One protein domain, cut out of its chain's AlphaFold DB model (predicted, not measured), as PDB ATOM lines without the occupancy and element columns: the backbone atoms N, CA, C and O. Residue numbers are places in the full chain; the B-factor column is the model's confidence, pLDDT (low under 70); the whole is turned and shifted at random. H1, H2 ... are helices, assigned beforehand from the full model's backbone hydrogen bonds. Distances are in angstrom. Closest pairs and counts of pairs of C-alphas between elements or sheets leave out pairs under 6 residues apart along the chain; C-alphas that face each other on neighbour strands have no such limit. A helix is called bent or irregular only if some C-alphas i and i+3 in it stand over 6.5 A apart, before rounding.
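AT A GLANCE: This is residues 38 to 121 of the 122 residues of an uncharacterized protein of Bacillus aquimaris (UniProt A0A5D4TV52). Three long helices, H1, H2 and H3, stand in a loose zigzag row with H2 in the middle: H1 runs one way, H2 folds back across it, and H3 turns back again. H2 and H3 make a narrow V that is closed at the tight link between them, and the small helix H4, with the residues at either end of it, sticks out past the far end of H3. The printed part has 84 residues with four named helices, H1, H2, H3 and H4 in that order along the chain, and no named strand; the class is all helix. The whole is loose, with a radius of gyration of the C-alphas of 14.8 A, and the C-alphas span 39 by 29 by 18 A along their three main axes.

HOW THE PARTS SIT: The first helix, H1, residues 39 to 62, touches H2, residues 74 to 93, with 16 pairs of C-alphas within 8 A. Their closest C-alphas are those of Thr 50 and Asn 81, 5.7 A apart. The lines of H1 and H2 stand at a steep tilt of 39 degrees, and the two run opposite ways as a helical hairpin, with centres 10.1 A apart. H2 also touches H3, residues 95 to 113, with 8 pairs of C-alphas within 8 A. Here the closest C-alphas are those of His 91 and Ala 98, 4.9 A apart. H2 touches H3 with residues 87 to 91 alone, and H3 touches H2 with residues 97 to 102 alone. H2 and H3 run opposite ways at a shallow tilt of 17 degrees, a second helical hairpin, with centres 11.7 A apart. H1 and H3 are apart. The last helix, H4, residues 117 to 120, touches no helix; it is apart from H1, from H2 and from H3. In H1 and H2 every pair of O of residue i and N of residue i+4 is within hydrogen-bond range. In H3 13 of 15 such pairs are, and H4 is too short for such a pair, but its 1 pair of O i and N i+3 is within range.

IN THESE COORDINATES: H1 begins at Leu 39, whose C-alpha is at (4.272, -17.918, 34.549), and ends at His 62, with its C-alpha at (10.331, -32.250, 64.915). It is the longest helix by residues, with 24, and measures 34.1 A from first to last C-alpha. H2, from Tyr 74 to Lys 93, has 20 residues and is 29.3 A long by the same measure. H3, from Pro 95 to Phe 113, has 19 residues and is 26.8 A long. H3 is neither bent nor irregular, but only just: C-alphas 101 and 104 are 6.1 A apart. H4 has four residues, Leu 117 to Leu 120, and ends with C-alpha 120 at (-4.661, -50.626, 51.719).

THE WHOLE: The two C-alphas farthest apart are those of Gly 38 and Ser 118, 44.0 A. The printed part runs from residue 38 to residue 121 and has no cut. The link from H1 to H2, with 11 residues, is long, while the link from H2 to H3, with 1 residue, and the link from H3 to H4, with 3 residues, are tight. Residues 116 to 121, of which 117 to 120 belong to H4, stand free. The mean pLDDT of the printed part is 84.3. Nine residues are under 70, namely residues 64 to 67, residues 69 to 70 and residues 119 to 121; the mean pLDDT of H4 is 68.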
ATOM      1  N   GLY A  38       0.687 -14.584  35.072       87.69
ATOM      2  CA  GLY A  38       2.082 -14.740  34.650       87.69
ATOM      3  C   GLY A  38       2.742 -16.043  35.120       87.69
ATOM      4  O   GLY A  38       2.610 -16.428  36.282       87.69
ATOM      5  N   LEU A  39       3.528 -16.683  34.243       84.25
ATOM      6  CA  LEU A  39       4.272 -17.918  34.549       84.25
ATOM      7  C   LEU A  39       5.236 -17.750  35.734       84.25
ATOM      8  O   LEU A  39       5.286 -18.607  36.611       84.25
ATOM      9  N   TYR A  40       5.952 -16.624  35.800       87.00
ATOM     10  CA  TYR A  40       6.852 -16.320  36.918       87.00
ATOM     11  C   TYR A  40       6.093 -16.183  38.244       87.00
ATOM     12  O   TYR A  40       6.476 -16.760  39.259       87.00
ATOM     13  N   SER A  41       4.961 -15.481  38.231       88.19
ATOM     14  CA  SER A  41       4.121 -15.310  39.416       88.19
ATOM     15  C   SER A  41       3.472 -16.627  39.856       88.19
ATOM     16  O   SER A  41       3.325 -16.864  41.053       88.19
ATOM     17  N   GLN A  42       3.111 -17.507  38.914       89.06
ATOM     18  CA  GLN A  42       2.640 -18.865  39.214       89.06
ATOM     19  C   GLN A  42       3.746 -19.690  39.869       89.06
ATOM     20  O   GLN A  42       3.497 -20.333  40.886       89.06
ATOM     21  N   PHE A  43       4.973 -19.616  39.347       89.44
ATOM     22  CA  PHE A  43       6.129 -20.293  39.928       89.44
ATOM     23  C   PHE A  43       6.421 -19.820  41.359       89.44
ATOM     24  O   PHE A  43       6.521 -20.644  42.266       89.44
ATOM     25  N   LEU A  44       6.463 -18.504  41.598       91.25
ATOM     26  CA  LEU A  44       6.628 -17.953  42.949       91.25
ATOM     27  C   LEU A  44       5.520 -18.409  43.896       91.25
ATOM     28  O   LEU A  44       5.766 -18.659  45.073       91.25
ATOM     29  N   ARG A  45       4.295 -18.541  43.384       90.69
ATOM     30  CA  ARG A  45       3.164 -19.005  44.178       90.69
ATOM     31  C   ARG A  45       3.301 -20.468  44.571       90.69
ATOM     32  O   ARG A  45       3.082 -20.794  45.731       90.69
ATOM     33  N   VAL A  46       3.694 -21.326  43.633       92.81
ATOM     34  CA  VAL A  46       4.014 -22.732  43.905       92.81
ATOM     35  C   VAL A  46       5.123 -22.826  44.955       92.81
ATOM     36  O   VAL A  46       4.975 -23.564  45.927       92.81
ATOM     37  N   LEU A  47       6.190 -22.037  44.813       92.50
ATOM     38  CA  LEU A  47       7.321 -22.039  45.742       92.50
ATOM     39  C   LEU A  47       6.917 -21.570  47.144       92.50
ATOM     40  O   LEU A  47       7.265 -22.221  48.124       92.50
ATOM     41  N   LEU A  48       6.127 -20.497  47.248       93.06
ATOM     42  CA  LEU A  48       5.606 -19.999  48.523       93.06
ATOM     43  C   LEU A  48       4.766 -21.063  49.239       93.06
ATOM     44  O   LEU A  48       4.971 -21.324  50.420       93.06
ATOM     45  N   TRP A  49       3.828 -21.689  48.529       92.56
ATOM     46  CA  TRP A  49       2.964 -22.709  49.119       92.56
ATOM     47  C   TRP A  49       3.721 -23.982  49.485       92.56
ATOM     48  O   TRP A  49       3.481 -24.548  50.549       92.56
ATOM     49  N   THR A  50       4.693 -24.374  48.664       92.44
ATOM     50  CA  THR A  50       5.611 -25.472  48.984       92.44
ATOM     51  C   THR A  50       6.416 -25.154  50.241       92.44
ATOM     52  O   THR A  50       6.548 -26.014  51.101       92.44
ATOM     53  N   ALA A  51       6.903 -23.921  50.402       91.56
ATOM     54  CA  ALA A  51       7.628 -23.512  51.603       91.56
ATOM     55  C   ALA A  51       6.740 -23.544  52.859       91.56
ATOM     56  O   ALA A  51       7.200 -23.969  53.913       91.56
ATOM     57  N   ILE A  52       5.465 -23.149  52.750       92.06
ATOM     58  CA  ILE A  52       4.498 -23.235  53.858       92.06
ATOM     59  C   ILE A  52       4.268 -24.695  54.269       92.06
ATOM     60  O   ILE A  52       4.309 -25.008  55.460       92.06
ATOM     61  N   TYR A  53       4.044 -25.588  53.300       89.31
ATOM     62  CA  TYR A  53       3.839 -27.013  53.570       89.31
ATOM     63  C   TYR A  53       5.111 -27.675  54.111       89.31
ATOM     64  O   TYR A  53       5.040 -28.338  55.140       89.31
ATOM     65  N   GLY A  54       6.275 -27.394  53.521       88.19
ATOM     66  CA  GLY A  54       7.565 -27.873  54.018       88.19
ATOM     67  C   GLY A  54       7.864 -27.384  55.440       88.19
ATOM     68  O   GLY A  54       8.290 -28.159  56.288       88.19
ATOM     69  N   ALA A  55       7.559 -26.125  55.769       89.06
ATOM     70  CA  ALA A  55       7.699 -25.637  57.141       89.06
ATOM     71  C   ALA A  55       6.760 -26.376  58.112       89.06
ATOM     72  O   ALA A  55       7.170 -26.722  59.219       89.06
ATOM     73  N   ASN A  56       5.514 -26.648  57.708       85.81
ATOM     74  CA  ASN A  56       4.557 -27.404  58.519       85.81
ATOM     75  C   ASN A  56       5.013 -28.854  58.754       85.81
ATOM     76  O   ASN A  56       4.960 -29.346  59.881       85.81
ATOM     77  N   GLU A  57       5.505 -29.504  57.703       84.69
ATOM     78  CA  GLU A  57       6.122 -30.833  57.707       84.69
ATOM     79  C   GLU A  57       7.335 -30.865  58.648       84.69
ATOM     80  O   GLU A  57       7.406 -31.717  59.532       84.69
ATOM     81  N   PHE A  58       8.245 -29.893  58.533       83.25
ATOM     82  CA  PHE A  58       9.431 -29.791  59.386       83.25
ATOM     83  C   PHE A  58       9.055 -29.672  60.865       83.25
ATOM     84  O   PHE A  58       9.595 -30.391  61.706       83.25
ATOM     85  N   VAL A  59       8.088 -28.805  61.178       82.62
ATOM     86  CA  VAL A  59       7.551 -28.657  62.535       82.62
ATOM     87  C   VAL A  59       6.941 -29.980  63.007       82.62
ATOM     88  O   VAL A  59       7.280 -30.466  64.083       82.62
ATOM     89  N   THR A  60       6.092 -30.608  62.195       77.44
ATOM     90  CA  THR A  60       5.397 -31.853  62.558       77.44
ATOM     91  C   THR A  60       6.363 -33.015  62.784       77.44
ATOM     92  O   THR A  60       6.197 -33.769  63.741       77.44
ATOM     93  N   ASN A  61       7.395 -33.141  61.950       78.44
ATOM     94  CA  ASN A  61       8.458 -34.125  62.113       78.44
ATOM     95  C   ASN A  61       9.265 -33.863  63.397       78.44
ATOM     96  O   ASN A  61       9.480 -34.778  64.187       78.44
ATOM     97  N   HIS A  62       9.619 -32.603  63.681       75.31
ATOM     98  CA  HIS A  62      10.331 -32.250  64.915       75.31
ATOM     99  C   HIS A  62       9.534 -32.597  66.186       75.31
ATOM    100  O   HIS A  62      10.116 -33.006  67.188       75.31
ATOM    101  N   PHE A  63       8.203 -32.500  66.134       74.94
ATOM    102  CA  PHE A  63       7.303 -32.915  67.218       74.94
ATOM    103  C   PHE A  63       6.961 -34.419  67.216       74.94
ATOM    104  O   PHE A  63       6.141 -34.858  68.021       74.94
ATOM    105  N   GLY A  64       7.571 -35.220  66.336       68.12
ATOM    106  CA  GLY A  64       7.356 -36.668  66.250       68.12
ATOM    107  C   GLY A  64       6.000 -37.079  65.665       68.12
ATOM    108  O   GLY A  64       5.595 -38.229  65.809       68.12
ATOM    109  N   GLY A  65       5.281 -36.156  65.016       60.94
ATOM    110  CA  GLY A  65       3.985 -36.418  64.385       60.94
ATOM    111  C   GLY A  65       4.073 -37.014  62.975       60.94
ATOM    112  O   GLY A  65       3.057 -37.458  62.446       60.94
ATOM    113  N   LEU A  66       5.264 -37.018  62.367       64.81
ATOM    114  CA  LEU A  66       5.540 -37.582  61.045       64.81
ATOM    115  C   LEU A  66       6.808 -38.426  61.115       64.81
ATOM    116  O   LEU A  66       7.856 -37.945  61.537       64.81
ATOM    117  N   THR A  67       6.709 -39.680  60.688       67.19
ATOM    118  CA  THR A  67       7.841 -40.598  60.602       67.19
ATOM    119  C   THR A  67       8.080 -40.983  59.156       67.19
ATOM    120  O   THR A  67       7.180 -41.403  58.430       67.19
ATOM    121  N   TYR A  68       9.329 -40.843  58.737       71.25
ATOM    122  CA  TYR A  68       9.761 -41.240  57.412       71.25
ATOM    123  C   TYR A  68       9.973 -42.750  57.341       71.25
ATOM    124  O   TYR A  68      10.705 -43.335  58.139       71.25
ATOM    125  N   HIS A  69       9.341 -43.388  56.359       67.06
ATOM    126  CA  HIS A  69       9.431 -44.824  56.133       67.06
ATOM    127  C   HIS A  69       9.832 -45.108  54.682       67.06
ATOM    128  O   HIS A  69       9.543 -44.320  53.785       67.06
ATOM    129  N   ARG A  70      10.495 -46.250  54.445       67.75
ATOM    130  CA  ARG A  70      10.815 -46.767  53.093       67.75
ATOM    131  C   ARG A  70      11.672 -45.831  52.228       67.75
ATOM    132  O   ARG A  70      11.520 -45.793  51.015       67.75
ATOM    133  N   GLY A  71      12.572 -45.063  52.841       72.81
ATOM    134  CA  GLY A  71      13.461 -44.146  52.115       72.81
ATOM    135  C   GLY A  71      12.804 -42.835  51.668       72.81
ATOM    136  O   GLY A  71      13.487 -41.994  51.078       72.81
ATOM    137  N   TRP A  72      11.519 -42.619  51.983       79.31
ATOM    138  CA  TRP A  72      10.908 -41.294  51.885       79.31
ATOM    139  C   TRP A  72      11.635 -40.356  52.842       79.31
ATOM    140  O   TRP A  72      11.911 -40.723  53.977       79.31
ATOM    141  N   ASN A  73      11.987 -39.162  52.390       83.81
ATOM    142  CA  ASN A  73      12.651 -38.165  53.217       83.81
ATOM    143  C   ASN A  73      12.000 -36.804  52.973       83.81
ATOM    144  O   ASN A  73      11.205 -36.643  52.051       83.81
ATOM    145  N   TYR A  74      12.376 -35.816  53.775       82.12
ATOM    146  CA  TYR A  74      11.853 -34.455  53.666       82.12
ATOM    147  C   TYR A  74      11.991 -33.851  52.251       82.12
ATOM    148  O   TYR A  74      11.124 -33.114  51.794       82.12
ATOM    149  N   GLY A  75      13.048 -34.197  51.509       85.25
ATOM    150  CA  GLY A  75      13.222 -33.758  50.122       85.25
ATOM    151  C   GLY A  75      12.173 -34.337  49.166       85.25
ATOM    152  O   GLY A  75      11.696 -33.622  48.285       85.25
ATOM    153  N   TRP A  76      11.773 -35.597  49.362       86.31
ATOM    154  CA  TRP A  76      10.671 -36.207  48.611       86.31
ATOM    155  C   TRP A  76       9.328 -35.551  48.925       86.31
ATOM    156  O   TRP A  76       8.532 -35.368  48.007       86.31
ATOM    157  N   ASP A  77       9.105 -35.124  50.171       86.06
ATOM    158  CA  ASP A  77       7.906 -34.363  50.526       86.06
ATOM    159  C   ASP A  77       7.858 -33.000  49.816       86.06
ATOM    160  O   ASP A  77       6.870 -32.666  49.159       86.06
ATOM    161  N   ILE A  78       8.963 -32.245  49.825       89.00
ATOM    162  CA  ILE A  78       9.054 -30.983  49.072       89.00
ATOM    163  C   ILE A  78       8.800 -31.223  47.575       89.00
ATOM    164  O   ILE A  78       8.040 -30.478  46.950       89.00
ATOM    165  N   ALA A  79       9.424 -32.250  46.988       89.62
ATOM    166  CA  ALA A  79       9.252 -32.579  45.574       89.62
ATOM    167  C   ALA A  79       7.795 -32.945  45.246       89.62
ATOM    168  O   ALA A  79       7.252 -32.486  44.237       89.62
ATOM    169  N   PHE A  80       7.144 -33.717  46.118       89.50
ATOM    170  CA  PHE A  80       5.739 -34.077  45.983       89.50
ATOM    171  C   PHE A  80       4.824 -32.852  46.102       89.50
ATOM    172  O   PHE A  80       3.937 -32.674  45.270       89.50
ATOM    173  N   ASN A  81       5.078 -31.957  47.060       91.06
ATOM    174  CA  ASN A  81       4.333 -30.706  47.213       91.06
ATOM    175  C   ASN A  81       4.462 -29.809  45.970       91.06
ATOM    176  O   ASN A  81       3.446 -29.348  45.442       91.06
ATOM    177  N   LEU A  82       5.677 -29.628  45.433       92.31
ATOM    178  CA  LEU A  82       5.899 -28.891  44.178       92.31
ATOM    179  C   LEU A  82       5.080 -29.487  43.032       92.31
ATOM    180  O   LEU A  82       4.351 -28.774  42.339       92.31
ATOM    181  N   MET A  83       5.179 -30.805  42.857       92.38
ATOM    182  CA  MET A  83       4.449 -31.545  41.835       92.38
ATOM    183  C   MET A  83       2.930 -31.382  41.991       92.38
ATOM    184  O   MET A  83       2.246 -31.109  41.007       92.38
ATOM    185  N   MET A  84       2.403 -31.487  43.214       91.75
ATOM    186  CA  MET A  84       0.978 -31.328  43.517       91.75
ATOM    187  C   MET A  84       0.465 -29.927  43.171       91.75
ATOM    188  O   MET A  84      -0.571 -29.796  42.517       91.75
ATOM    189  N   PHE A  85       1.192 -28.870  43.543       91.31
ATOM    190  CA  PHE A  85       0.793 -27.499  43.208       91.31
ATOM    191  C   PHE A  85       0.877 -27.214  41.703       91.31
ATOM    192  O   PHE A  85      -0.011 -26.553  41.161       91.31
ATOM    193  N   ILE A  86       1.885 -27.743  41.000       91.19
ATOM    194  CA  ILE A  86       1.952 -27.672  39.530       91.19
ATOM    195  C   ILE A  86       0.745 -28.388  38.918       91.19
ATOM    196  O   ILE A  86       0.086 -27.855  38.022       91.19
ATOM    197  N   MET A  87       0.412 -29.570  39.436       90.56
ATOM    198  CA  MET A  87      -0.709 -30.356  38.946       90.56
ATOM    199  C   MET A  87      -2.052 -29.657  39.163       90.56
ATOM    200  O   MET A  87      -2.900 -29.692  38.276       90.56
ATOM    201  N   LEU A  88      -2.233 -28.957  40.286       90.62
ATOM    202  CA  LEU A  88      -3.418 -28.130  40.536       90.62
ATOM    203  C   LEU A  88      -3.591 -27.034  39.473       90.62
ATOM    204  O   LEU A  88      -4.705 -26.811  39.001       90.62
ATOM    205  N   ILE A  89      -2.501 -26.385  39.043       90.62
ATOM    206  CA  ILE A  89      -2.545 -25.377  37.968       90.62
ATOM    207  C   ILE A  89      -2.960 -26.019  36.639       90.62
ATOM    208  O   ILE A  89      -3.794 -25.466  35.917       90.62
ATOM    209  N   ILE A  90      -2.392 -27.185  36.309       90.56
ATOM    210  CA  ILE A  90      -2.733 -27.920  35.083       90.56
ATOM    211  C   ILE A  90      -4.196 -28.360  35.127       90.56
ATOM    212  O   ILE A  90      -4.914 -28.154  34.154       90.56
ATOM    213  N   HIS A  91      -4.653 -28.901  36.255       92.19
ATOM    214  CA  HIS A  91      -6.024 -29.362  36.444       92.19
ATOM    215  C   HIS A  91      -7.034 -28.223  36.292       92.19
ATOM    216  O   HIS A  91      -8.039 -28.396  35.609       92.19
ATOM    217  N   TYR A  92      -6.733 -27.045  36.850       89.00
ATOM    218  CA  TYR A  92      -7.582 -25.859  36.715       89.00
ATOM    219  C   TYR A  92      -7.758 -25.424  35.252       89.00
ATOM    220  O   TYR A  92      -8.851 -25.034  34.850       89.00
ATOM    221  N   LYS A  93      -6.702 -25.521  34.433       87.12
ATOM    222  CA  LYS A  93      -6.763 -25.158  33.005       87.12
ATOM    223  C   LYS A  93      -7.326 -26.279  32.126       87.12
ATOM    224  O   LYS A  93      -8.021 -26.001  31.152       87.12
ATOM    225  N   ARG A  94      -6.959 -27.533  32.404       90.38
ATOM    226  CA  ARG A  94      -7.267 -28.730  31.606       90.38
ATOM    227  C   ARG A  94      -7.385 -29.965  32.514       90.38
ATOM    228  O   ARG A  94      -6.417 -30.719  32.653       90.38
ATOM    229  N   PRO A  95      -8.571 -30.232  33.087       89.00
ATOM    230  CA  PRO A  95      -8.740 -31.296  34.073       89.00
ATOM    231  C   PRO A  95      -8.399 -32.679  33.508       89.00
ATOM    232  O   PRO A  95      -7.696 -33.442  34.162       89.00
ATOM    233  N   LEU A  96      -8.809 -32.984  32.270       90.88
ATOM    234  CA  LEU A  96      -8.519 -34.271  31.623       90.88
ATOM    235  C   LEU A  96      -7.015 -34.520  31.450       90.88
ATOM    236  O   LEU A  96      -6.541 -35.627  31.682       90.88
ATOM    237  N   THR A  97      -6.252 -33.485  31.084       89.69
ATOM    238  CA  THR A  97      -4.794 -33.590  30.945       89.69
ATOM    239  C   THR A  97      -4.136 -33.875  32.287       89.69
ATOM    240  O   THR A  97      -3.227 -34.698  32.347       89.69
ATOM    241  N   ALA A  98      -4.618 -33.247  33.364       89.69
ATOM    242  CA  ALA A  98      -4.133 -33.550  34.702       89.69
ATOM    243  C   ALA A  98      -4.376 -35.023  35.050       89.69
ATOM    244  O   ALA A  98      -3.425 -35.705  35.394       89.69
ATOM    245  N   TRP A  99      -5.585 -35.558  34.856       87.56
ATOM    246  CA  TRP A  99      -5.869 -36.973  35.137       87.56
ATOM    247  C   TRP A  99      -4.931 -37.944  34.410       87.56
ATOM    248  O   TRP A  99      -4.419 -38.882  35.015       87.56
ATOM    249  N   VAL A 100      -4.662 -37.696  33.126       92.56
ATOM    250  CA  VAL A 100      -3.741 -38.532  32.339       92.56
ATOM    251  C   VAL A 100      -2.309 -38.448  32.867       92.56
ATOM    252  O   VAL A 100      -1.596 -39.445  32.847       92.56
ATOM    253  N   LEU A 101      -1.885 -37.282  33.361       90.62
ATOM    254  CA  LEU A 101      -0.547 -37.071  33.911       90.62
ATOM    255  C   LEU A 101      -0.396 -37.602  35.351       90.62
ATOM    256  O   LEU A 101       0.700 -38.019  35.717       90.62
ATOM    257  N   THR A 102      -1.453 -37.646  36.175       88.69
ATOM    258  CA  THR A 102      -1.368 -38.158  37.560       88.69
ATOM    259  C   THR A 102      -1.175 -39.665  37.607       88.69
ATOM    260  O   THR A 102      -0.451 -40.156  38.467       88.69
ATOM    261  N   VAL A 103      -1.800 -40.411  36.696       89.50
ATOM    262  CA  VAL A 103      -1.708 -41.880  36.655       89.50
ATOM    263  C   VAL A 103      -0.252 -42.382  36.574       89.50
ATOM    264  O   VAL A 103       0.150 -43.151  37.450       89.50
ATOM    265  N   PRO A 104       0.589 -41.944  35.613       90.94
ATOM    266  CA  PRO A 104       1.988 -42.367  35.550       90.94
ATOM    267  C   PRO A 104       2.814 -41.875  36.741       90.94
ATOM    268  O   PRO A 104       3.710 -42.590  37.188       90.94
ATOM    269  N   ILE A 105       2.498 -40.703  37.297       89.69
ATOM    270  CA  ILE A 105       3.152 -40.185  38.504       89.69
ATOM    271  C   ILE A 105       2.925 -41.134  39.687       89.69
ATOM    272  O   ILE A 105       3.884 -41.549  40.336       89.69
ATOM    273  N   ILE A 106       1.670 -41.519  39.939       88.50
ATOM    274  CA  ILE A 106       1.310 -42.420  41.042       88.50
ATOM    275  C   ILE A 106       1.981 -43.783  40.851       88.50
ATOM    276  O   ILE A 106       2.566 -44.304  41.796       88.50
ATOM    277  N   MET A 107       1.959 -44.332  39.632       89.12
ATOM    278  CA  MET A 107       2.638 -45.599  39.334       89.12
ATOM    279  C   MET A 107       4.147 -45.516  39.582       89.12
ATOM    280  O   MET A 107       4.717 -46.425  40.178       89.12
ATOM    281  N   THR A 108       4.788 -44.417  39.181       88.50
ATOM    282  CA  THR A 108       6.231 -44.210  39.384       88.50
ATOM    283  C   THR A 108       6.575 -44.142  40.869       88.50
ATOM    284  O   THR A 108       7.488 -44.828  41.321       88.50
ATOM    285  N   LEU A 109       5.820 -43.362  41.650       86.75
ATOM    286  CA  LEU A 109       6.014 -43.277  43.099       86.75
ATOM    287  C   LEU A 109       5.800 -44.638  43.766       86.75
ATOM    288  O   LEU A 109       6.587 -45.033  44.623       86.75
ATOM    289  N   TRP A 110       4.786 -45.387  43.338       85.44
ATOM    290  CA  TRP A 110       4.540 -46.723  43.864       85.44
ATOM    291  C   TRP A 110       5.733 -47.655  43.615       85.44
ATOM    292  O   TRP A 110       6.207 -48.294  44.551       85.44
ATOM    293  N   MET A 111       6.278 -47.678  42.397       84.94
ATOM    294  CA  MET A 111       7.447 -48.504  42.072       84.94
ATOM    295  C   MET A 111       8.703 -48.094  42.856       84.94
ATOM    296  O   MET A 111       9.465 -48.962  43.266       84.94
ATOM    297  N   ILE A 112       8.921 -46.793  43.083       85.88
ATOM    298  CA  ILE A 112      10.098 -46.290  43.818       85.88
ATOM    299  C   ILE A 112      10.042 -46.669  45.303       85.88
ATOM    300  O   ILE A 112      11.060 -47.054  45.873       85.88
ATOM    301  N   PHE A 113       8.872 -46.546  45.936       82.44
ATOM    302  CA  PHE A 113       8.720 -46.732  47.387       82.44
ATOM    303  C   PHE A 113       8.235 -48.128  47.794       82.44
ATOM    304  O   PHE A 113       8.059 -48.387  48.990       82.44
ATOM    305  N   ASP A 114       8.013 -49.007  46.813       79.06
ATOM    306  CA  ASP A 114       7.567 -50.395  46.969       79.06
ATOM    307  C   ASP A 114       6.448 -50.526  48.016       79.06
ATOM    308  O   ASP A 114       6.549 -51.218  49.034       79.06
ATOM    309  N   ILE A 115       5.402 -49.712  47.839       76.44
ATOM    310  CA  ILE A 115       4.309 -49.592  48.807       76.44
ATOM    311  C   ILE A 115       3.536 -50.923  48.822       76.44
ATOM    312  O   ILE A 115       3.000 -51.325  47.785       76.44
ATOM    313  N   PRO A 116       3.429 -51.634  49.958       75.62
ATOM    314  CA  PRO A 116       2.789 -52.932  49.993       75.62
ATOM    315  C   PRO A 116       1.281 -52.744  49.959       75.62
ATOM    316  O   PRO A 116       0.712 -51.928  50.685       75.62
ATOM    317  N   LEU A 117       0.617 -53.606  49.201       73.06
ATOM    318  CA  LEU A 117      -0.842 -53.653  49.135       73.06
ATOM    319  C   LEU A 117      -1.503 -53.942  50.492       73.06
ATOM    320  O   LEU A 117      -2.683 -53.662  50.665       73.06
ATOM    321  N   SER A 118      -0.759 -54.475  51.467       70.19
ATOM    322  CA  SER A 118      -1.275 -54.725  52.816       70.19
ATOM    323  C   SER A 118      -1.682 -53.447  53.552       70.19
ATOM    324  O   SER A 118      -2.538 -53.519  54.422       70.19
ATOM    325  N   VAL A 119      -1.113 -52.292  53.192       66.94
ATOM    326  CA  VAL A 119      -1.434 -50.992  53.815       66.94
ATOM    327  C   VAL A 119      -2.793 -50.457  53.343       66.94
ATOM    328  O   VAL A 119      -3.370 -49.598  53.989       66.94
ATOM    329  N   LEU A 120      -3.329 -50.976  52.232       62.06
ATOM    330  CA  LEU A 120      -4.661 -50.626  51.719       62.06
ATOM    331  C   LEU A 120      -5.777 -51.504  52.306       62.06
ATOM    332  O   LEU A 120      -6.937 -51.349  51.930       62.06
ATOM    333  N   LYS A 121      -5.420 -52.495  53.133       53.94
ATOM    334  CA  LYS A 121      -6.336 -53.530  53.627       53.94
ATOM    335  C   LYS A 121      -6.896 -53.232  55.026       53.94
ATOM    336  O   LYS A 121      -7.735 -54.002  55.488       53.94
TER     337      LYS A 121